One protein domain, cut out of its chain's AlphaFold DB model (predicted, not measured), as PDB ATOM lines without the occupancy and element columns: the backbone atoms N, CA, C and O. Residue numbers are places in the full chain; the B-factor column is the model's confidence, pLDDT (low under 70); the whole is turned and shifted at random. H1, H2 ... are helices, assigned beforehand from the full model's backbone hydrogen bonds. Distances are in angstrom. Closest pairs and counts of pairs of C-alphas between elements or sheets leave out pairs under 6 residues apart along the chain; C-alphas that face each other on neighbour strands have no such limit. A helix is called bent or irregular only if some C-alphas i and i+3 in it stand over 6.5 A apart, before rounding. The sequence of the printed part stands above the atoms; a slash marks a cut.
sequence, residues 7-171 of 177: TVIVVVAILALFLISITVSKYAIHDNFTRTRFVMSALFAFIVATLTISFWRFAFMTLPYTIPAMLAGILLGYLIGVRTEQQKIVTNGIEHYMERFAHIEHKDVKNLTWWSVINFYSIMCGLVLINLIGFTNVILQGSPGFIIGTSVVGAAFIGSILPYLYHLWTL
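This is residues 7 to 171 of the 177 residues of an uncharacterized protein of Parcubacteria bacterium C7867-008 (UniProt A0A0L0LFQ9). Long helices run lengthwise: H2a, H5 and H6a form a loose bundle, helices side by side, H2b packs along H6a, and H1 lies outside on H2a. Near one end sit short H3 and H6b, and residues 105 to 112, with H4, stick out. The printed part has 165 residues, six named helices, H1 to H6 in order, and no named strand: all helix, compact, radius of gyration of the C-alphas 17.3 A, spans 51 by 35 by 28 A.

Start at H1, residues 7 to 28; it forms a hairpin with H2a, residues 32 to 57, C-alphas of Val 11 and Thr 50 being closest at 6.0 A. By its hydrogen bonds H2, residues 32 to 92, was assigned as one helix, but it is bent: C-alphas 57 and 60 are 7.9 A apart, and H2b is residues 60 to 92. H3, residues 94 to 101, only just touches H2a, through residue 33 alone, with 3 pairs of C-alphas within 8 A, Phe 33 and Met 98 closest at 6.2 A. H4, residues 106 to 110, touches no helix. H5, residues 114 to 138, forms a hairpin with H6a, residues 144 to 160, closest at C-alphas of Leu 129 and Thr 150, 7.0 A. H6, assigned as one helix by its hydrogen bonds, is bent too, C-alphas 160 and 163 being 6.6 A apart; H6b is residues 163 to 170. H6a touches H2b, C-alphas of Gly 77 and Ser 160 closest at 3.9 A. H2a, with its residues 37 to 41 alone, touches H6b, the C-alphas of Ser 41 and Leu 165 being the closest at 6.8 A. Each O i to N i+4 pair is within hydrogen-bond range in H3, H5, H6a and H6b; H1 has 17 of 18, H2a 21 of 22, H2b 25 of 29 and H4 0 of 1, with 0 of 2 O i to N i+3 pairs.

Find C-alpha 7 at (162.858, 86.796, 162.087); H1 runs 31.0 A from there. H2a spans 39.1 A, H2b 45.9 A, H5 34.3 A and H6a 24.3 A; H6b ends at C-alpha 170, (157.696, 121.006, 161.283).

The two C-alphas farthest apart, of Gly 93 and Gln 141, are 52.6 A apart. The printed part has no cut, and its links are tight. pLDDT is under 70 at residues 100 to 142.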
ATOM      1  N   THR A   7     163.530  85.653 161.444       71.00
ATOM      2  CA  THR A   7     162.858  86.796 162.087       71.00
ATOM      3  C   THR A   7     163.681  87.373 163.241       71.00
ATOM      4  O   THR A   7     163.789  88.589 163.374       71.00
ATOM      5  N   VAL A   8     164.307  86.514 164.051       72.38
ATOM      6  CA  VAL A   8     165.142  86.936 165.187       72.38
ATOM      7  C   VAL A   8     166.397  87.643 164.686       72.38
ATOM      8  O   VAL A   8     166.752  88.693 165.212       72.38
ATOM      9  N   ILE A   9     167.029  87.117 163.632       79.31
ATOM     10  CA  ILE A   9     168.224  87.721 163.026       79.31
ATOM     11  C   ILE A   9     167.916  89.141 162.539       79.31
ATOM     12  O   ILE A   9     168.671  90.069 162.829       79.31
ATOM     13  N   VAL A  10     166.786  89.328 161.851       79.06
ATOM     14  CA  VAL A  10     166.380  90.645 161.340       79.06
ATOM     15  C   VAL A  10     166.098  91.624 162.485       79.06
ATOM     16  O   VAL A  10     166.577  92.756 162.443       79.06
ATOM     17  N   VAL A  11     165.378  91.206 163.533       74.94
ATOM     18  CA  VAL A  11     165.092  92.075 164.693       74.94
ATOM     19  C   VAL A  11     166.379  92.483 165.416       74.94
ATOM     20  O   VAL A  11     166.546  93.653 165.761       74.94
ATOM     21  N   VAL A  12     167.323  91.555 165.594       73.69
ATOM     22  CA  VAL A  12     168.630  91.850 166.205       73.69
ATOM     23  C   VAL A  12     169.449  92.811 165.337       73.69
ATOM     24  O   VAL A  12     170.056  93.739 165.870       73.69
ATOM     25  N   ALA A  13     169.436  92.649 164.012       81.62
ATOM     26  CA  ALA A  13     170.112  93.572 163.100       81.62
ATOM     27  C   ALA A  13     169.524  94.993 163.184       81.62
ATOM     28  O   ALA A  13     170.268  95.972 163.236       81.62
ATOM     29  N   ILE A  14     168.197  95.112 163.266       79.50
ATOM     30  CA  ILE A  14     167.506  96.399 163.428       79.50
ATOM     31  C   ILE A  14     167.836  97.040 164.781       79.50
ATOM     32  O   ILE A  14     168.080  98.245 164.839       79.50
ATOM     33  N   LEU A  15     167.922  96.248 165.853       77.94
ATOM     34  CA  LEU A  15     168.379  96.726 167.158       77.94
ATOM     35  C   LEU A  15     169.819  97.246 167.095       77.94
ATOM     36  O   LEU A  15     170.104  98.324 167.615       77.94
ATOM     37  N   ALA A  16     170.722  96.520 166.434       78.31
ATOM     38  CA  ALA A  16     172.105  96.956 166.267       78.31
ATOM     39  C   ALA A  16     172.186  98.284 165.496       78.31
ATOM     40  O   ALA A  16     172.864  99.209 165.942       78.31
ATOM     41  N   LEU A  17     171.441  98.419 164.394       83.31
ATOM     42  CA  LEU A  17     171.356  99.669 163.631       83.31
ATOM     43  C   LEU A  17     170.806 100.825 164.474       83.31
ATOM     44  O   LEU A  17     171.335 101.935 164.412       83.31
ATOM     45  N   PHE A  18     169.788 100.570 165.295       79.44
ATOM     46  CA  PHE A  18     169.233 101.564 166.212       79.44
ATOM     47  C   PHE A  18     170.263 102.034 167.253       79.44
ATOM     48  O   PHE A  18     170.447 103.238 167.443       79.44
ATOM     49  N   LEU A  19     170.995 101.106 167.876       76.19
ATOM     50  CA  LEU A  19     172.037 101.430 168.857       76.19
ATOM     51  C   LEU A  19     173.209 102.199 168.229       76.19
ATOM     52  O   LEU A  19     173.694 103.171 168.816       76.19
ATOM     53  N   ILE A  20     173.637 101.806 167.025       82.31
ATOM     54  CA  ILE A  20     174.655 102.536 166.257       82.31
ATOM     55  C   ILE A  20     174.155 103.951 165.955       82.31
ATOM     56  O   ILE A  20     174.880 104.909 166.203       82.31
ATOM     57  N   SER A  21     172.911 104.096 165.496       77.50
ATOM     58  CA  SER A  21     172.303 105.394 165.185       77.50
ATOM     59  C   SER A  21     172.293 106.337 166.393       77.50
ATOM     60  O   SER A  21     172.753 107.477 166.288       77.50
ATOM     61  N   ILE A  22     171.880 105.858 167.576       76.75
ATOM     62  CA  ILE A  22     171.937 106.662 168.808       76.75
ATOM     63  C   ILE A  22     173.383 107.038 169.140       76.75
ATOM     64  O   ILE A  22     173.665 108.198 169.453       76.75
ATOM     65  N   THR A  23     174.307 106.083 169.041       74.38
ATOM     66  CA  THR A  23     175.720 106.312 169.362       74.38
ATOM     67  C   THR A  23     176.333 107.367 168.444       74.38
ATOM     68  O   THR A  23     176.950 108.309 168.931       74.38
ATOM     69  N   VAL A  24     176.112 107.263 167.132       81.25
ATOM     70  CA  VAL A  24     176.582 108.239 166.139       81.25
ATOM     71  C   VAL A  24     175.938 109.601 166.379       81.25
ATOM     72  O   VAL A  24     176.645 110.607 166.375       81.25
ATOM     73  N   SER A  25     174.634 109.656 166.672       75.81
ATOM     74  CA  SER A  25     173.927 110.922 166.916       75.81
ATOM     75  C   SER A  25     174.516 111.729 168.079       75.81
ATOM     76  O   SER A  25     174.528 112.957 168.026       75.81
ATOM     77  N   LYS A  26     175.067 111.052 169.100       74.12
ATOM     78  CA  LYS A  26     175.745 111.692 170.236       74.12
ATOM     79  C   LYS A  26     176.974 112.495 169.805       74.12
ATOM     80  O   LYS A  26     177.251 113.524 170.412       74.12
ATOM     81  N   TYR A  27     177.694 112.025 168.788       80.62
ATOM     82  CA  TYR A  27     178.922 112.659 168.303       80.62
ATOM     83  C   TYR A  27     178.683 113.569 167.093       80.62
ATOM     84  O   TYR A  27     179.381 114.566 166.942       80.62
ATOM     85  N   ALA A  28     177.697 113.252 166.249       82.75
ATOM     86  CA  ALA A  28     177.431 113.974 165.007       82.75
ATOM     87  C   ALA A  28     176.537 115.214 165.181       82.75
ATOM     88  O   ALA A  28     176.638 116.143 164.386       82.75
ATOM     89  N   ILE A  29     175.657 115.245 166.193       80.06
ATOM     90  CA  ILE A  29     174.680 116.330 166.378       80.06
ATOM     91  C   ILE A  29     175.011 117.111 167.655       80.06
ATOM     92  O   ILE A  29     174.845 116.607 168.770       80.06
ATOM     93  N   HIS A  30     175.481 118.350 167.482       75.44
ATOM     94  CA  HIS A  30     175.800 119.264 168.585       75.44
ATOM     95  C   HIS A  30     174.559 119.891 169.228       75.44
ATOM     96  O   HIS A  30     174.520 120.028 170.449       75.44
ATOM     97  N   ASP A  31     173.533 120.226 168.440       75.56
ATOM     98  CA  ASP A  31     172.296 120.790 168.975       75.56
ATOM     99  C   ASP A  31     171.479 119.733 169.738       75.56
ATOM    100  O   ASP A  31     171.087 118.689 169.202       75.56
ATOM    101  N   ASN A  32     171.201 120.014 171.010       70.75
ATOM    102  CA  ASN A  32     170.501 119.084 171.888       70.75
ATOM    103  C   ASN A  32     169.052 118.854 171.437       70.75
ATOM    104  O   ASN A  32     168.552 117.735 171.579       70.75
ATOM    105  N   PHE A  33     168.383 119.868 170.882       74.00
ATOM    106  CA  PHE A  33     166.994 119.754 170.436       74.00
ATOM    107  C   PHE A  33     166.884 118.850 169.203       74.00
ATOM    108  O   PHE A  33     166.106 117.890 169.197       74.00
ATOM    109  N   THR A  34     167.737 119.071 168.205       79.00
ATOM    110  CA  THR A  34     167.826 118.254 166.990       79.00
ATOM    111  C   THR A  34     168.249 116.822 167.309       79.00
ATOM    112  O   THR A  34     167.650 115.875 166.793       79.00
ATOM    113  N   ARG A  35     169.220 116.628 168.215       76.31
ATOM    114  CA  ARG A  35     169.628 115.287 168.661       76.31
ATOM    115  C   ARG A  35     168.470 114.550 169.330       76.31
ATOM    116  O   ARG A  35     168.227 113.383 169.035       76.31
ATOM    117  N   THR A  36     167.733 115.234 170.199       74.31
ATOM    118  CA  THR A  36     166.601 114.654 170.933       74.31
ATOM    119  C   THR A  36     165.448 114.312 169.979       74.31
ATOM    120  O   THR A  36     164.933 113.196 170.038       74.31
ATOM    121  N   ARG A  37     165.127 115.185 169.010       78.19
ATOM    122  CA  ARG A  37     164.184 114.892 167.910       78.19
ATOM    123  C   ARG A  37     164.595 113.659 167.106       78.19
ATOM    124  O   ARG A  37     163.770 112.781 166.864       78.19
ATOM    125  N   PHE A  38     165.867 113.577 166.720       81.56
ATOM    126  CA  PHE A  38     166.392 112.455 165.948       81.56
ATOM    127  C   PHE A  38     166.292 111.133 166.717       81.56
ATOM    128  O   PHE A  38     165.760 110.160 166.184       81.56
ATOM    129  N   VAL A  39     166.737 111.100 167.977       77.12
ATOM    130  CA  VAL A  39     166.682 109.893 168.819       77.12
ATOM    131  C   VAL A  39     165.239 109.416 169.005       77.12
ATOM    132  O   VAL A  39     164.983 108.217 168.908       77.12
ATOM    133  N   MET A  40     164.281 110.330 169.200       74.44
ATOM    134  CA  MET A  40     162.859 109.971 169.287       74.44
ATOM    135  C   MET A  40     162.327 109.357 167.997       74.44
ATOM    136  O   MET A  40     161.670 108.319 168.034       74.44
ATOM    137  N   SER A  41     162.607 109.982 166.851       81.69
ATOM    138  CA  SER A  41     162.178 109.457 165.554       81.69
ATOM    139  C   SER A  41     162.822 108.105 165.251       81.69
ATOM    140  O   SER A  41     162.143 107.208 164.758       81.69
ATOM    141  N   ALA A  42     164.099 107.926 165.603       80.75
ATOM    142  CA  ALA A  42     164.808 106.662 165.452       80.75
ATOM    143  C   ALA A  42     164.216 105.559 166.346       80.75
ATOM    144  O   ALA A  42     164.024 104.438 165.879       80.75
ATOM    145  N   LEU A  43     163.878 105.875 167.600       78.38
ATOM    146  CA  LEU A  43     163.237 104.935 168.526       78.38
ATOM    147  C   LEU A  43     161.845 104.537 168.033       78.38
ATOM    148  O   LEU A  43     161.495 103.358 168.038       78.38
ATOM    149  N   PHE A  44     161.061 105.505 167.566       80.12
ATOM    150  CA  PHE A  44     159.754 105.240 166.983       80.12
ATOM    151  C   PHE A  44     159.860 104.345 165.741       80.12
ATOM    152  O   PHE A  44     159.161 103.336 165.653       80.12
ATOM    153  N   ALA A  45     160.776 104.654 164.819       82.56
ATOM    154  CA  ALA A  45     161.023 103.837 163.633       82.56
ATOM    155  C   ALA A  45     161.473 102.412 163.999       82.56
ATOM    156  O   ALA A  45     161.001 101.448 163.398       82.56
ATOM    157  N   PHE A  46     162.326 102.270 165.018       80.94
ATOM    158  CA  PHE A  46     162.739 100.976 165.558       80.94
ATOM    159  C   PHE A  46     161.543 100.160 166.078       80.94
ATOM    160  O   PHE A  46     161.408  98.983 165.731       80.94
ATOM    161  N   ILE A  47     160.656 100.780 166.866       77.00
ATOM    162  CA  ILE A  47     159.448 100.129 167.395       77.00
ATOM    163  C   ILE A  47     158.535  99.691 166.245       77.00
ATOM    164  O   ILE A  47     158.137  98.527 166.199       77.00
ATOM    165  N   VAL A  48     158.243 100.587 165.297       81.00
ATOM    166  CA  VAL A  48     157.393 100.280 164.136       81.00
ATOM    167  C   VAL A  48     157.980  99.120 163.336       81.00
ATOM    168  O   VAL A  48     157.282  98.136 163.112       81.00
ATOM    169  N   ALA A  49     159.266  99.175 162.978       82.19
ATOM    170  CA  ALA A  49     159.917  98.120 162.206       82.19
ATOM    171  C   ALA A  49     159.874  96.765 162.931       82.19
ATOM    172  O   ALA A  49     159.504  95.748 162.339       82.19
ATOM    173  N   THR A  50     160.193  96.755 164.228       75.31
ATOM    174  CA  THR A  50     160.187  95.537 165.049       75.31
ATOM    175  C   THR A  50     158.790  94.927 165.135       75.31
ATOM    176  O   THR A  50     158.636  93.714 164.966       75.31
ATOM    177  N   LEU A  51     157.759  95.750 165.348       74.56
ATOM    178  CA  LEU A  51     156.371  95.294 165.398       74.56
ATOM    179  C   LEU A  51     155.896  94.799 164.027       74.56
ATOM    180  O   LEU A  51     155.325  93.715 163.950       74.56
ATOM    181  N   THR A  52     156.185  95.522 162.942       78.31
ATOM    182  CA  THR A  52     155.823  95.106 161.579       78.31
ATOM    183  C   THR A  52     156.415  93.744 161.233       78.31
ATOM    184  O   THR A  52     155.700  92.880 160.731       78.31
ATOM    185  N   ILE A  53     157.691  93.513 161.545       78.75
ATOM    186  CA  ILE A  53     158.350  92.224 161.293       78.75
ATOM    187  C   ILE A  53     157.761  91.121 162.175       78.75
ATOM    188  O   ILE A  53     157.508  90.016 161.693       78.75
ATOM    189  N   SER A  54     157.497  91.423 163.448       71.88
ATOM    190  CA  SER A  54     156.938  90.458 164.402       71.88
ATOM    191  C   SER A  54     155.514  90.028 164.035       71.88
ATOM    192  O   SER A  54     155.167  88.856 164.186       71.88
ATOM    193  N   PHE A  55     154.698  90.948 163.513       70.94
ATOM    194  CA  PHE A  55     153.303  90.700 163.138       70.94
ATOM    195  C   PHE A  55     153.084  90.414 161.652       70.94
ATOM    196  O   PHE A  55     151.945  90.179 161.251       70.94
ATOM    197  N   TRP A  56     154.140  90.377 160.833       77.19
ATOM    198  CA  TRP A  56     154.020  90.237 159.378       77.19
ATOM    199  C   TRP A  56     153.144  89.050 158.958       77.19
ATOM    200  O   TRP A  56     152.305  89.161 158.067       77.19
ATOM    201  N   ARG A  57     153.281  87.918 159.660       77.00
ATOM    202  CA  ARG A  57     152.501  86.695 159.402       77.00
ATOM    203  C   ARG A  57     150.992  86.873 159.582       77.00
ATOM    204  O   ARG A  57     150.226  86.151 158.957       77.00
ATOM    205  N   PHE A  58     150.573  87.821 160.414       76.50
ATOM    206  CA  PHE A  58     149.172  88.090 160.729       76.50
ATOM    207  C   PHE A  58     148.650  89.367 160.061       76.50
ATOM    208  O   PHE A  58     147.497  89.730 160.283       76.50
ATOM    209  N   ALA A  59     149.463  90.027 159.225       75.56
ATOM    210  CA  ALA A  59     149.166  91.345 158.670       75.56
ATOM    211  C   ALA A  59     147.794  91.407 157.987       75.56
ATOM    212  O   ALA A  59     147.015  92.305 158.277       75.56
ATOM    213  N   PHE A  60     147.450  90.427 157.147       81.44
ATOM    214  CA  PHE A  60     146.157  90.403 156.453       81.44
ATOM    215  C   PHE A  60     144.957  90.216 157.390       81.44
ATOM    216  O   PHE A  60     143.889  90.761 157.131       81.44
ATOM    217  N   MET A  61     145.129  89.471 158.484       80.12
ATOM    218  CA  MET A  61     144.067  89.231 159.464       80.12
ATOM    219  C   MET A  61     143.815  90.471 160.326       80.12
ATOM    220  O   MET A  61     142.680  90.751 160.705       80.12
ATOM    221  N   THR A  62     144.870  91.221 160.644       81.44
ATOM    222  CA  THR A  62     144.794  92.371 161.549       81.44
ATOM    223  C   THR A  62     144.597  93.696 160.812       81.44
ATOM    224  O   THR A  62     144.141  94.660 161.429       81.44
ATOM    225  N   LEU A  63     144.869  93.764 159.504       82.56
ATOM    226  CA  LEU A  63     144.745  94.969 158.668       82.56
ATOM    227  C   LEU A  63     143.402  95.709 158.824       82.56
ATOM    228  O   LEU A  63     143.423  96.920 159.060       82.56
ATOM    229  N   PRO A  64     142.240  95.020 158.769       87.50
ATOM    230  CA  PRO A  64     140.936  95.678 158.858       87.50
ATOM    231  C   PRO A  64     140.697  96.379 160.199       87.50
ATOM    232  O   PRO A  64     139.912  97.318 160.268       87.50
ATOM    233  N   TYR A  65     141.377  95.934 161.258       85.50
ATOM    234  CA  TYR A  65     141.237  96.473 162.611       85.50
ATOM    235  C   TYR A  65     142.343  97.478 162.952       85.50
ATOM    236  O   TYR A  65     142.104  98.468 163.640       85.50
ATOM    237  N   THR A  66     143.555  97.247 162.448       83.81
ATOM    238  CA  THR A  66     144.728  98.092 162.711       83.81
ATOM    239  C   THR A  66     144.659  99.429 161.984       83.81
ATOM    240  O   THR A  66     145.027 100.436 162.582       83.81
ATOM    241  N   ILE A  67     144.137  99.488 160.751       86.56
ATOM    242  CA  ILE A  67     144.003 100.759 160.019       86.56
ATOM    243  C   ILE A  67     143.056 101.734 160.745       86.56
ATOM    244  O   ILE A  67     143.491 102.850 161.044       86.56
ATOM    245  N   PRO A  68     141.805 101.363 161.095       89.50
ATOM    246  CA  PRO A  68     140.918 102.259 161.837       89.50
ATOM    247  C   PRO A  68     141.491 102.655 163.197       89.50
ATOM    248  O   PRO A  68     141.392 103.815 163.592       89.50
ATOM    249  N   ALA A  69     142.130 101.713 163.896       86.88
ATOM    250  CA  ALA A  69     142.772 101.980 165.176       86.88
ATOM    251  C   ALA A  69     143.905 103.004 165.041       86.88
ATOM    252  O   ALA A  69     143.972 103.946 165.829       86.88
ATOM    253  N   MET A  70     144.749 102.877 164.014       85.50
ATOM    254  CA  MET A  70     145.810 103.838 163.718       85.50
ATOM    255  C   MET A  70     145.244 105.224 163.406       85.50
ATOM    256  O   MET A  70     145.751 106.209 163.935       85.50
ATOM    257  N   LEU A  71     144.178 105.315 162.606       90.19
ATOM    258  CA  LEU A  71     143.511 106.587 162.308       90.19
ATOM    259  C   LEU A  71     142.914 107.234 163.567       90.19
ATOM    260  O   LEU A  71     143.083 108.436 163.775       90.19
ATOM    261  N   ALA A  72     142.269 106.447 164.432       88.50
ATOM    262  CA  ALA A  72     141.780 106.924 165.724       88.50
ATOM    263  C   ALA A  72     142.937 107.409 166.614       88.50
ATOM    264  O   ALA A  72     142.846 108.472 167.230       88.50
ATOM    265  N   GLY A  73     144.050 106.674 166.615       84.81
ATOM    266  CA  GLY A  73     145.301 107.074 167.246       84.81
ATOM    267  C   GLY A  73     145.785 108.433 166.747       84.81
ATOM    268  O   GLY A  73     145.976 109.335 167.555       84.81
ATOM    269  N   ILE A  74     145.911 108.606 165.429       87.00
ATOM    270  CA  ILE A  74     146.322 109.862 164.775       87.00
ATOM    271  C   ILE A  74     145.420 111.016 165.205       87.00
ATOM    272  O   ILE A  74     145.912 112.083 165.577       87.00
ATOM    273  N   LEU A  75     144.104 110.804 165.205       88.88
ATOM    274  CA  LEU A  75     143.150 111.827 165.616       88.88
ATOM    275  C   LEU A  75     143.372 112.245 167.077       88.88
ATOM    276  O   LEU A  75     143.458 113.438 167.368       88.88
ATOM    277  N   LEU A  76     143.523 111.280 167.988       82.12
ATOM    278  CA  LEU A  76     143.793 111.546 169.405       82.12
ATOM    279  C   LEU A  76     145.149 112.234 169.612       82.12
ATOM    280  O   LEU A  76     145.243 113.206 170.363       82.12
ATOM    281  N   GLY A  77     146.186 111.770 168.916       79.12
ATOM    282  CA  GLY A  77     147.528 112.347 168.958       79.12
ATOM    283  C   GLY A  77     147.556 113.799 168.493       79.12
ATOM    284  O   GLY A  77     148.221 114.638 169.103       79.12
ATOM    285  N   TYR A  78     146.786 114.125 167.456       82.12
ATOM    286  CA  TYR A  78     146.654 115.492 166.966       82.12
ATOM    287  C   TYR A  78     145.841 116.374 167.925       82.12
ATOM    288  O   TYR A  78     146.287 117.455 168.311       82.12
ATOM    289  N   LEU A  79     144.653 115.919 168.334       81.69
ATOM    290  CA  LEU A  79     143.736 116.722 169.146       81.69
ATOM    291  C   LEU A  79     144.252 116.982 170.559       81.69
ATOM    292  O   LEU A  79     143.987 118.050 171.104       81.69
ATOM    293  N   ILE A  80     144.955 116.017 171.146       77.31
ATOM    294  CA  ILE A  80     145.472 116.128 172.508       77.31
ATOM    295  C   ILE A  80     146.942 116.536 172.441       77.31
ATOM    296  O   ILE A  80     147.300 117.624 172.876       77.31
ATOM    297  N   GLY A  81     147.787 115.711 171.822       71.81
ATOM    298  CA  GLY A  81     149.237 115.907 171.844       71.81
ATOM    299  C   GLY A  81     149.696 117.185 171.152       71.81
ATOM    300  O   GLY A  81     150.298 118.046 171.791       71.81
ATOM    301  N   VAL A  82     149.399 117.333 169.857       78.25
ATOM    302  CA  VAL A  82     149.868 118.494 169.075       78.25
ATOM    303  C   VAL A  82     149.296 119.798 169.627       78.25
ATOM    304  O   VAL A  82     150.039 120.763 169.795       78.25
ATOM    305  N   ARG A  83     148.006 119.831 169.981       76.12
ATOM    306  CA  ARG A  83     147.384 121.044 170.538       76.12
ATOM    307  C   ARG A  83     148.001 121.475 171.866       76.12
ATOM    308  O   ARG A  83     148.210 122.670 172.061       76.12
ATOM    309  N   THR A  84     148.311 120.540 172.764       76.94
ATOM    310  CA  THR A  84     148.953 120.876 174.042       76.94
ATOM    311  C   THR A  84     150.346 121.470 173.836       76.94
ATOM    312  O   THR A  84     150.708 122.430 174.515       76.94
ATOM    313  N   GLU A  85     151.130 120.958 172.885       75.06
ATOM    314  CA  GLU A  85     152.456 121.519 172.595       75.06
ATOM    315  C   GLU A  85     152.376 122.878 171.899       75.06
ATOM    316  O   GLU A  85     153.094 123.801 172.282       75.06
ATOM    317  N   GLN A  86     151.447 123.048 170.954       79.12
ATOM    318  CA  GLN A  86     151.186 124.349 170.335       79.12
ATOM    319  C   GLN A  86     150.818 125.404 171.382       79.12
ATOM    320  O   GLN A  86     151.338 126.516 171.334       79.12
ATOM    321  N   GLN A  87     149.983 125.056 172.364       79.38
ATOM    322  CA  GLN A  87     149.656 125.961 173.467       79.38
ATOM    323  C   GLN A  87     150.896 126.345 174.280       79.38
ATOM    324  O   GLN A  87     151.090 127.525 174.549       79.38
ATOM    325  N   LYS A  88     151.778 125.392 174.608       75.31
ATOM    326  CA  LYS A  88     153.034 125.696 175.320       75.31
ATOM    327  C   LYS A  88     153.934 126.645 174.536       75.31
ATOM    328  O   LYS A  88     154.521 127.537 175.141       75.31
ATOM    329  N   ILE A  89     154.036 126.462 173.220       81.00
ATOM    330  CA  ILE A  89     154.832 127.337 172.348       81.00
ATOM    331  C   ILE A  89     154.234 128.747 172.320       81.00
ATOM    332  O   ILE A  89     154.971 129.720 172.442       81.00
ATOM    333  N   VAL A  90     152.907 128.865 172.220       83.44
ATOM    334  CA  VAL A  90     152.213 130.162 172.250       83.44
ATOM    335  C   VAL A  90     152.388 130.862 173.602       83.44
ATOM    336  O   VAL A  90     152.581 132.072 173.637       83.44
ATOM    337  N   THR A  91     152.335 130.124 174.713       80.81
ATOM    338  CA  THR A  91     152.440 130.706 176.060       80.81
ATOM    339  C   THR A  91     153.871 131.083 176.439       80.81
ATOM    340  O   THR A  91     154.077 132.130 177.045       80.81
ATOM    341  N   ASN A  92     154.855 130.244 176.107       78.94
ATOM    342  CA  ASN A  92     156.220 130.383 176.620       78.94
ATOM    343  C   ASN A  92     157.238 130.857 175.570       78.94
ATOM    344  O   ASN A  92     158.375 131.158 175.925       78.94
ATOM    345  N   GLY A  93     156.854 130.918 174.293       81.12
ATOM    346  CA  GLY A  93     157.759 131.205 173.182       81.12
ATOM    347  C   GLY A  93     158.535 129.972 172.703       81.12
ATOM    348  O   GLY A  93     158.772 129.015 173.445       81.12
ATOM    349  N   ILE A  94     158.933 129.987 171.427       79.38
ATOM    350  CA  ILE A  94     159.554 128.832 170.761       79.38
ATOM    351  C   ILE A  94     160.974 128.538 171.262       79.38
ATOM    352  O   ILE A  94     161.337 127.376 171.415       79.38
ATOM    353  N   GLU A  95     161.753 129.569 171.592       76.94
ATOM    354  CA  GLU A  95     163.115 129.405 172.117       76.94
ATOM    355  C   GLU A  95     163.100 128.735 173.490       76.94
ATOM    356  O   GLU A  95     163.806 127.754 173.721       76.94
ATOM    357  N   HIS A  96     162.211 129.204 174.370       74.38
ATOM    358  CA  HIS A  96     162.034 128.635 175.700       74.38
ATOM    359  C   HIS A  96     161.531 127.190 175.643       74.38
ATOM    360  O   HIS A  96     161.928 126.347 176.451       74.38
ATOM    361  N   TYR A  97     160.669 126.894 174.666       75.31
ATOM    362  CA  TYR A  97     160.229 125.537 174.383       75.31
ATOM    363  C   TYR A  97     161.408 124.642 173.980       75.31
ATOM    364  O   TYR A  97     161.605 123.602 174.603       75.31
ATOM    365  N   MET A  98     162.220 125.052 172.999       74.06
ATOM    366  CA  MET A  98     163.358 124.267 172.496       74.06
ATOM    367  C   MET A  98     164.428 124.014 173.568       74.06
ATOM    368  O   MET A  98     164.949 122.902 173.667       74.06
ATOM    369  N   GLU A  99     164.732 125.015 174.396       71.50
ATOM    370  CA  GLU A  99     165.763 124.927 175.435       71.50
ATOM    371  C   GLU A  99     165.375 123.947 176.559       71.50
ATOM    372  O   GLU A  99     166.189 123.113 176.984       71.50
ATOM    373  N   ARG A 100     164.102 123.978 176.983       68.69
ATOM    374  CA  ARG A 100     163.555 123.035 177.974       68.69
ATOM    375  C   ARG A 100     163.209 121.670 177.399       68.69
ATOM    376  O   ARG A 100     163.167 120.697 178.143       68.69
ATOM    377  N   PHE A 101     162.995 121.556 176.092       67.00
ATOM    378  CA  PHE A 101     162.686 120.275 175.459       67.00
ATOM    379  C   PHE A 101     163.807 119.239 175.651       67.00
ATOM    380  O   PHE A 101     163.540 118.045 175.778       67.00
ATOM    381  N   ALA A 102     165.061 119.695 175.709       53.59
ATOM    382  CA  ALA A 102     166.225 118.846 175.961       53.59
ATOM    383  C   ALA A 102     166.520 118.608 177.456       53.59
ATOM    384  O   ALA A 102     167.205 117.640 177.793       53.59
ATOM    385  N   HIS A 103     166.021 119.469 178.346       53.88
ATOM    386  CA  HIS A 103     166.256 119.389 179.785       53.88
ATOM    387  C   HIS A 103     165.001 118.872 180.483       53.88
ATOM    388  O   HIS A 103     164.083 119.624 180.800       53.88
ATOM    389  N   ILE A 104     164.968 117.570 180.768       46.38
ATOM    390  CA  ILE A 104     163.982 116.995 181.690       46.38
ATOM    391  C   ILE A 104     164.368 117.459 183.107       46.38
ATOM    392  O   ILE A 104     165.037 116.738 183.846       46.38
ATOM    393  N   GLU A 105     164.030 118.692 183.487       36.53
ATOM    394  CA  GLU A 105     164.258 119.156 184.855       36.53
ATOM    395  C   GLU A 105     163.326 118.415 185.823       36.53
ATOM    396  O   GLU A 105     162.100 118.483 185.741       36.53
ATOM    397  N   HIS A 106     163.918 117.751 186.819       37.69
ATOM    398  CA  HIS A 106     163.215 117.048 187.898       37.69
ATOM    399  C   HIS A 106     162.277 117.941 188.741       37.69
ATOM    400  O   HIS A 106     161.503 117.422 189.544       37.69
ATOM    401  N   LYS A 107     162.319 119.274 188.583       37.47
ATOM    402  CA  LYS A 107     161.403 120.211 189.256       37.47
ATOM    403  C   LYS A 107     160.029 120.325 188.584       37.47
ATOM    404  O   LYS A 107     159.086 120.741 189.253       37.47
ATOM    405  N   ASP A 108     159.874 119.858 187.344       39.47
ATOM    406  CA  ASP A 108     158.593 119.856 186.620       39.47
ATOM    407  C   ASP A 108     157.738 118.596 186.878       39.47
ATOM    408  O   ASP A 108     156.741 118.358 186.203       39.47
ATOM    409  N   VAL A 109     158.033 117.806 187.919       42.00
ATOM    410  CA  VAL A 109     157.224 116.626 188.313       42.00
ATOM    411  C   VAL A 109     155.794 117.005 188.755       42.00
ATOM    412  O   VAL A 109     154.913 116.149 188.788       42.00
ATOM    413  N   LYS A 110     155.508 118.292 189.015       39.22
ATOM    414  CA  LYS A 110     154.126 118.787 189.183       39.22
ATOM    415  C   LYS A 110     153.392 119.061 187.862       39.22
ATOM    416  O   LYS A 110     152.167 119.034 187.861       39.22
ATOM    417  N   ASN A 111     154.113 119.259 186.759       41.44
ATOM    418  CA  ASN A 111     153.583 119.491 185.415       41.44
ATOM    419  C   ASN A 111     154.200 118.470 184.451       41.44
ATOM    420  O   ASN A 111     155.043 118.810 183.622       41.44
ATOM    421  N   LEU A 112     153.783 117.205 184.578       42.34
ATOM    422  CA  LEU A 112     154.139 116.127 183.652       42.34
ATOM    423  C   LEU A 112     154.032 116.624 182.205       42.34
ATOM    424  O   LEU A 112     152.939 116.875 181.691       42.34
ATOM    425  N   THR A 113     155.172 116.770 181.529       53.53
ATOM    426  CA  THR A 113     155.165 117.027 180.095       53.53
ATOM    427  C   THR A 113     154.516 115.819 179.430       53.53
ATOM    428  O   THR A 113     154.889 114.676 179.695       53.53
ATOM    429  N   TRP A 114     153.534 116.065 178.558       45.66
ATOM    430  CA  TRP A 114     152.890 115.037 177.731       45.66
ATOM    431  C   TRP A 114     153.922 114.129 177.045       45.66
ATOM    432  O   TRP A 114     153.662 112.960 176.812       45.66
ATOM    433  N   TRP A 115     155.137 114.635 176.822       46.38
ATOM    434  CA  TRP A 115     156.281 113.884 176.335       46.38
ATOM    435  C   TRP A 115     156.961 112.944 177.342       46.38
ATOM    436  O   TRP A 115     157.334 111.849 176.950       46.38
ATOM    437  N   SER A 116     157.112 113.295 178.624       49.28
ATOM    438  CA  SER A 116     157.590 112.331 179.634       49.28
ATOM    439  C   SER A 116     156.610 111.162 179.753       49.28
ATOM    440  O   SER A 116     157.012 110.001 179.802       49.28
ATOM    441  N   VAL A 117     155.312 111.470 179.655       49.09
ATOM    442  CA  VAL A 117     154.238 110.483 179.544       49.09
ATOM    443  C   VAL A 117     154.395 109.685 178.242       49.09
ATOM    444  O   VAL A 117     154.578 108.479 178.311       49.09
ATOM    445  N   ILE A 118     154.430 110.303 177.059       51.91
ATOM    446  CA  ILE A 118     154.585 109.568 175.793       51.91
ATOM    447  C   ILE A 118     155.866 108.738 175.790       51.91
ATOM    448  O   ILE A 118     155.788 107.565 175.510       51.91
ATOM    449  N   ASN A 119     157.035 109.266 176.129       50.94
ATOM    450  CA  ASN A 119     158.292 108.536 175.992       50.94
ATOM    451  C   ASN A 119     158.399 107.379 177.006       50.94
ATOM    452  O   ASN A 119     158.766 106.264 176.634       50.94
ATOM    453  N   PHE A 120     157.990 107.595 178.263       48.00
ATOM    454  CA  PHE A 120     157.923 106.528 179.264       48.00
ATOM    455  C   PHE A 120     156.856 105.491 178.904       48.00
ATOM    456  O   PHE A 120     157.158 104.302 178.874       48.00
ATOM    457  N   TYR A 121     155.638 105.911 178.555       49.31
ATOM    458  CA  TYR A 121     154.574 104.994 178.152       49.31
ATOM    459  C   TYR A 121     154.815 104.385 176.765       49.31
ATOM    460  O   TYR A 121     154.337 103.294 176.536       49.31
ATOM    461  N   SER A 122     155.590 104.976 175.856       50.78
ATOM    462  CA  SER A 122     155.944 104.399 174.545       50.78
ATOM    463  C   SER A 122     157.012 103.352 174.649       50.78
ATOM    464  O   SER A 122     156.892 102.301 174.022       50.78
ATOM    465  N   ILE A 123     158.023 103.603 175.470       52.88
ATOM    466  CA  ILE A 123     159.048 102.610 175.757       52.88
ATOM    467  C   ILE A 123     158.437 101.488 176.598       52.88
ATOM    468  O   ILE A 123     158.583 100.325 176.234       52.88
ATOM    469  N   MET A 124     157.682 101.806 177.654       48.88
ATOM    470  CA  MET A 124     157.027 100.796 178.492       48.88
ATOM    471  C   MET A 124     155.930 100.045 177.743       48.88
ATOM    472  O   MET A 124     155.885  98.828 177.838       48.88
ATOM    473  N   CYS A 125     155.077 100.706 176.959       52.31
ATOM    474  CA  CYS A 125     154.025 100.034 176.191       52.31
ATOM    475  C   CYS A 125     154.609  99.280 174.995       52.31
ATOM    476  O   CYS A 125     154.142  98.189 174.714       52.31
ATOM    477  N   GLY A 126     155.674  99.774 174.355       55.12
ATOM    478  CA  GLY A 126     156.431  99.035 173.341       55.12
ATOM    479  C   GLY A 126     157.101  97.783 173.913       55.12
ATOM    480  O   GLY A 126     156.968  96.705 173.341       55.12
ATOM    481  N   LEU A 127     157.738  97.885 175.084       55.06
ATOM    482  CA  LEU A 127     158.293  96.741 175.816       55.06
ATOM    483  C   LEU A 127     157.197  95.779 176.277       55.06
ATOM    484  O   LEU A 127     157.362  94.569 176.158       55.06
ATOM    485  N   VAL A 128     156.074  96.289 176.777       55.00
ATOM    486  CA  VAL A 128     154.916  95.489 177.194       55.00
ATOM    487  C   VAL A 128     154.275  94.810 175.987       55.00
ATOM    488  O   VAL A 128     153.978  93.631 176.087       55.00
ATOM    489  N   LEU A 129     154.145  95.477 174.836       58.72
ATOM    490  CA  LEU A 129     153.660  94.907 173.575       58.72
ATOM    491  C   LEU A 129     154.607  93.823 173.066       58.72
ATOM    492  O   LEU A 129     154.148  92.728 172.776       58.72
ATOM    493  N   ILE A 130     155.917  94.074 173.026       60.47
ATOM    494  CA  ILE A 130     156.924  93.074 172.632       60.47
ATOM    495  C   ILE A 130     156.877  91.853 173.565       60.47
ATOM    496  O   ILE A 130     156.877  90.715 173.091       60.47
ATOM    497  N   ASN A 131     156.761  92.068 174.879       55.09
ATOM    498  CA  ASN A 131     156.627  90.985 175.855       55.09
ATOM    499  C   ASN A 131     155.279  90.255 175.746       55.09
ATOM    500  O   ASN A 131     155.252  89.028 175.811       55.09
ATOM    501  N   LEU A 132     154.172  90.965 175.511       54.78
ATOM    502  CA  LEU A 132     152.852  90.384 175.251       54.78
ATOM    503  C   LEU A 132     152.860  89.560 173.968       54.78
ATOM    504  O   LEU A 132     152.245  88.504 173.935       54.78
ATOM    505  N   ILE A 133     153.581  89.974 172.932       57.50
ATOM    506  CA  ILE A 133     153.723  89.216 171.683       57.50
ATOM    507  C   ILE A 133     154.519  87.936 171.917       57.50
ATOM    508  O   ILE A 133     154.090  86.867 171.481       57.50
ATOM    509  N   GLY A 134     155.637  88.024 172.648       56.69
ATOM    510  CA  GLY A 134     156.384  86.850 173.100       56.69
ATOM    511  C   GLY A 134     155.493  85.891 173.892       56.69
ATOM    512  O   GLY A 134     155.441  84.702 173.594       56.69
ATOM    513  N   PHE A 135     154.696  86.424 174.819       54.34
ATOM    514  CA  PHE A 135     153.732  85.667 175.615       54.34
ATOM    515  C   PHE A 135     152.621  85.033 174.754       54.34
ATOM    516  O   PHE A 135     152.298  83.859 174.919       54.34
ATOM    517  N   THR A 136     152.068  85.760 173.782       55.09
ATOM    518  CA  THR A 136     150.954  85.284 172.938       55.09
ATOM    519  C   THR A 136     151.400  84.192 171.966       55.09
ATOM    520  O   THR A 136     150.678  83.217 171.754       55.09
ATOM    521  N   ASN A 137     152.601  84.333 171.395       57.34
ATOM    522  CA  ASN A 137     153.163  83.354 170.467       57.34
ATOM    523  C   ASN A 137     153.685  82.095 171.176       57.34
ATOM    524  O   ASN A 137     153.626  81.018 170.590       57.34
ATOM    525  N   VAL A 138     154.194  82.213 172.410       56.41
ATOM    526  CA  VAL A 138     154.781  81.077 173.147       56.41
ATOM    527  C   VAL A 138     153.748  80.341 174.005       56.41
ATOM    528  O   VAL A 138     153.795  79.117 174.074       56.41
ATOM    529  N   ILE A 139     152.809  81.051 174.643       54.72
ATOM    530  CA  ILE A 139     151.906  80.469 175.656       54.72
ATOM    531  C   ILE A 139     150.473  80.302 175.134       54.72
ATOM    532  O   ILE A 139     149.853  79.274 175.388       54.72
ATOM    533  N   LEU A 140     149.942  81.262 174.367       55.16
ATOM    534  CA  LEU A 140     148.542  81.247 173.902       55.16
ATOM    535  C   LEU A 140     148.343  80.640 172.501       55.16
ATOM    536  O   LEU A 140     147.262  80.782 171.930       55.16
ATOM    537  N   GLN A 141     149.377  80.002 171.938       60.44
ATOM    538  CA  GLN A 141     149.368  79.351 170.614       60.44
ATOM    539  C   GLN A 141     148.765  80.213 169.484       60.44
ATOM    540  O   GLN A 141     148.217  79.690 168.517       60.44
ATOM    541  N   GLY A 142     148.854  81.542 169.587       60.94
ATOM    542  CA  GLY A 142     148.339  82.441 168.557       60.94
ATOM    543  C   GLY A 142     146.811  82.576 168.504       60.94
ATOM    544  O   GLY A 142     146.254  82.654 167.412       60.94
ATOM    545  N   SER A 143     146.130  82.643 169.657       74.75
ATOM    546  CA  SER A 143     144.702  83.006 169.719       74.75
ATOM    547  C   SER A 143     144.388  84.234 168.834       74.75
ATOM    548  O   SER A 143     144.911  85.326 169.106       74.75
ATOM    549  N   PRO A 144     143.523  84.101 167.804       72.12
ATOM    550  CA  PRO A 144     143.273  85.162 166.825       72.12
ATOM    551  C   PRO A 144     142.788  86.466 167.462       72.12
ATOM    552  O   PRO A 144     143.240  87.547 167.093       72.12
ATOM    553  N   GLY A 145     141.916  86.374 168.471       76.94
ATOM    554  CA  GLY A 145     141.378  87.547 169.162       76.94
ATOM    555  C   GLY A 145     142.448  88.340 169.913       76.94
ATOM    556  O   GLY A 145     142.421  89.569 169.913       76.94
ATOM    557  N   PHE A 146     143.435  87.658 170.498       76.00
ATOM    558  CA  PHE A 146     144.514  88.317 171.232       76.00
ATOM    559  C   PHE A 146     145.535  88.961 170.287       76.00
ATOM    560  O   PHE A 146     146.015  90.067 170.547       76.00
ATOM    561  N   ILE A 147     145.813  88.320 169.148       75.31
ATOM    562  CA  ILE A 147     146.637  88.893 168.075       75.31
ATOM    563  C   ILE A 147     145.981  90.158 167.515       75.31
ATOM    564  O   ILE A 147     146.649  91.181 167.362       75.31
ATOM    565  N   ILE A 148     144.672  90.117 167.252       79.56
ATOM    566  CA  ILE A 148     143.918  91.285 166.783       79.56
ATOM    567  C   ILE A 148     143.947  92.390 167.842       79.56
ATOM    568  O   ILE A 148     144.315  93.516 167.519       79.56
ATOM    569  N   GLY A 149     143.638  92.078 169.103       78.38
ATOM    570  CA  GLY A 149     143.618  93.064 170.188       78.38
ATOM    571  C   GLY A 149     144.971  93.747 170.407       78.38
ATOM    572  O   GLY A 149     145.050  94.975 170.431       78.38
ATOM    573  N   THR A 150     146.054  92.972 170.494       76.94
ATOM    574  CA  THR A 150     147.414  93.519 170.652       76.94
ATOM    575  C   THR A 150     147.845  94.349 169.444       76.94
ATOM    576  O   THR A 150     148.418  95.425 169.617       76.94
ATOM    577  N   SER A 151     147.504  93.915 168.227       76.44
ATOM    578  CA  SER A 151     147.791  94.674 167.004       76.44
ATOM    579  C   SER A 151     147.009  95.988 166.946       76.44
ATOM    580  O   SER A 151     147.571  97.012 166.573       76.44
ATOM    581  N   VAL A 152     145.733  95.986 167.346       82.25
ATOM    582  CA  VAL A 152     144.874  97.182 167.412       82.25
ATOM    583  C   VAL A 152     145.432  98.205 168.395       82.25
ATOM    584  O   VAL A 152     145.572  99.375 168.041       82.25
ATOM    585  N   VAL A 153     145.800  97.768 169.601       81.00
ATOM    586  CA  VAL A 153     146.404  98.645 170.614       81.00
ATOM    587  C   VAL A 153     147.734  99.203 170.111       81.00
ATOM    588  O   VAL A 153     147.949 100.413 170.179       81.00
ATOM    589  N   GLY A 154     148.592  98.355 169.537       77.88
ATOM    590  CA  GLY A 154     149.852  98.790 168.937       77.88
ATOM    591  C   GLY A 154     149.652  99.810 167.814       77.88
ATOM    592  O   GLY A 154     150.330 100.834 167.787       77.88
ATOM    593  N   ALA A 155     148.686  99.586 166.922       81.75
ATOM    594  CA  ALA A 155     148.386 100.485 165.811       81.75
ATOM    595  C   ALA A 155     147.826 101.836 166.283       81.75
ATOM    596  O   ALA A 155     148.282 102.876 165.809       81.75
ATOM    597  N   ALA A 156     146.902 101.843 167.249       81.56
ATOM    598  CA  ALA A 156     146.397 103.077 167.855       81.56
ATOM    599  C   ALA A 156     147.510 103.872 168.546       81.56
ATOM    600  O   ALA A 156     147.561 105.099 168.455       81.56
ATOM    601  N   PHE A 157     148.431 103.168 169.196       79.56
ATOM    602  CA  PHE A 157     149.567 103.774 169.868       79.56
ATOM    603  C   PHE A 157     150.578 104.392 168.894       79.56
ATOM    604  O   PHE A 157     150.981 105.541 169.050       79.56
ATOM    605  N   ILE A 158     150.948 103.657 167.844       83.50
ATOM    606  CA  ILE A 158     151.787 104.179 166.756       83.50
ATOM    607  C   ILE A 158     151.117 105.407 166.132       83.50
ATOM    608  O   ILE A 158     151.759 106.442 165.939       83.50
ATOM    609  N   GLY A 159     149.811 105.308 165.874       81.31
ATOM    610  CA  GLY A 159     149.002 106.388 165.331       81.31
ATOM    611  C   GLY A 159     149.040 107.652 166.185       81.31
ATOM    612  O   GLY A 159     149.204 108.737 165.639       81.31
ATOM    613  N   SER A 160     148.949 107.545 167.512       80.56
ATOM    614  CA  SER A 160     148.921 108.718 168.398       80.56
ATOM    615  C   SER A 160     150.255 109.453 168.518       80.56
ATOM    616  O   SER A 160     150.273 110.643 168.835       80.56
ATOM    617  N   ILE A 161     151.366 108.789 168.203       79.31
ATOM    618  CA  ILE A 161     152.708 109.384 168.241       79.31
ATOM    619  C   ILE A 161     153.049 110.099 166.927       79.31
ATOM    620  O   ILE A 161     153.758 111.108 166.943       79.31
ATOM    621  N   LEU A 162     152.531 109.619 165.789       82.94
ATOM    622  CA  LEU A 162     152.836 110.166 164.460       82.94
ATOM    623  C   LEU A 162     152.617 111.690 164.343       82.94
ATOM    624  O   LEU A 162     153.555 112.377 163.931       82.94
ATOM    625  N   PRO A 163     151.455 112.257 164.728       82.50
ATOM    626  CA  PRO A 163     151.217 113.699 164.653       82.50
ATOM    627  C   PRO A 163     152.204 114.509 165.486       82.50
ATOM    628  O   PRO A 163     152.596 115.600 165.090       82.50
ATOM    629  N   TYR A 164     152.606 113.972 166.638       78.00
ATOM    630  CA  TYR A 164     153.532 114.630 167.546       78.00
ATOM    631  C   TYR A 164     154.945 114.686 166.954       78.00
ATOM    632  O   TYR A 164     155.556 115.752 166.917       78.00
ATOM    633  N   LEU A 165     155.441 113.567 166.415       79.56
ATOM    634  CA  LEU A 165     156.726 113.543 165.713       79.56
ATOM    635  C   LEU A 165     156.711 114.449 164.483       79.56
ATOM    636  O   LEU A 165     157.666 115.190 164.260       79.56
ATOM    637  N   TYR A 166     155.623 114.422 163.711       84.19
ATOM    638  CA  TYR A 166     155.448 115.322 162.577       84.19
ATOM    639  C   TYR A 166     155.501 116.785 163.026       84.19
ATOM    640  O   TYR A 166     156.281 117.564 162.483       84.19
ATOM    641  N   HIS A 167     154.753 117.138 164.075       82.69
ATOM    642  CA  HIS A 167     154.751 118.483 164.636       82.69
ATOM    643  C   HIS A 167     156.160 118.933 165.030       82.69
ATOM    644  O   HIS A 167     156.596 119.987 164.573       82.69
ATOM    645  N   LEU A 168     156.904 118.106 165.774       78.00
ATOM    646  CA  LEU A 168     158.288 118.398 166.154       78.00
ATOM    647  C   LEU A 168     159.184 118.671 164.949       78.00
ATOM    648  O   LEU A 168     160.014 119.572 165.020       78.00
ATOM    649  N   TRP A 169     159.023 117.915 163.856       82.88
ATOM    650  CA  TRP A 169     159.822 118.104 162.647       82.88
ATOM    651  C   TRP A 169     159.443 119.337 161.830       82.88
ATOM    652  O   TRP A 169     160.314 119.908 161.174       82.88
ATOM    653  N   THR A 170     158.188 119.773 161.920       84.81
ATOM    654  CA  THR A 170     157.696 121.006 161.283       84.81
ATOM    655  C   THR A 170     157.977 122.280 162.073       84.81
ATOM    656  O   THR A 170     157.769 123.369 161.541       84.81
ATOM    657  N   LEU A 171     158.436 122.179 163.326       78.75
ATOM    658  CA  LEU A 171     158.845 123.361 164.079       78.75
ATOM    659  C   LEU A 171     160.047 124.010 163.389       78.75
ATOM    660  O   LEU A 171     161.016 123.295 163.088       78.75
TER     661      LEU A 171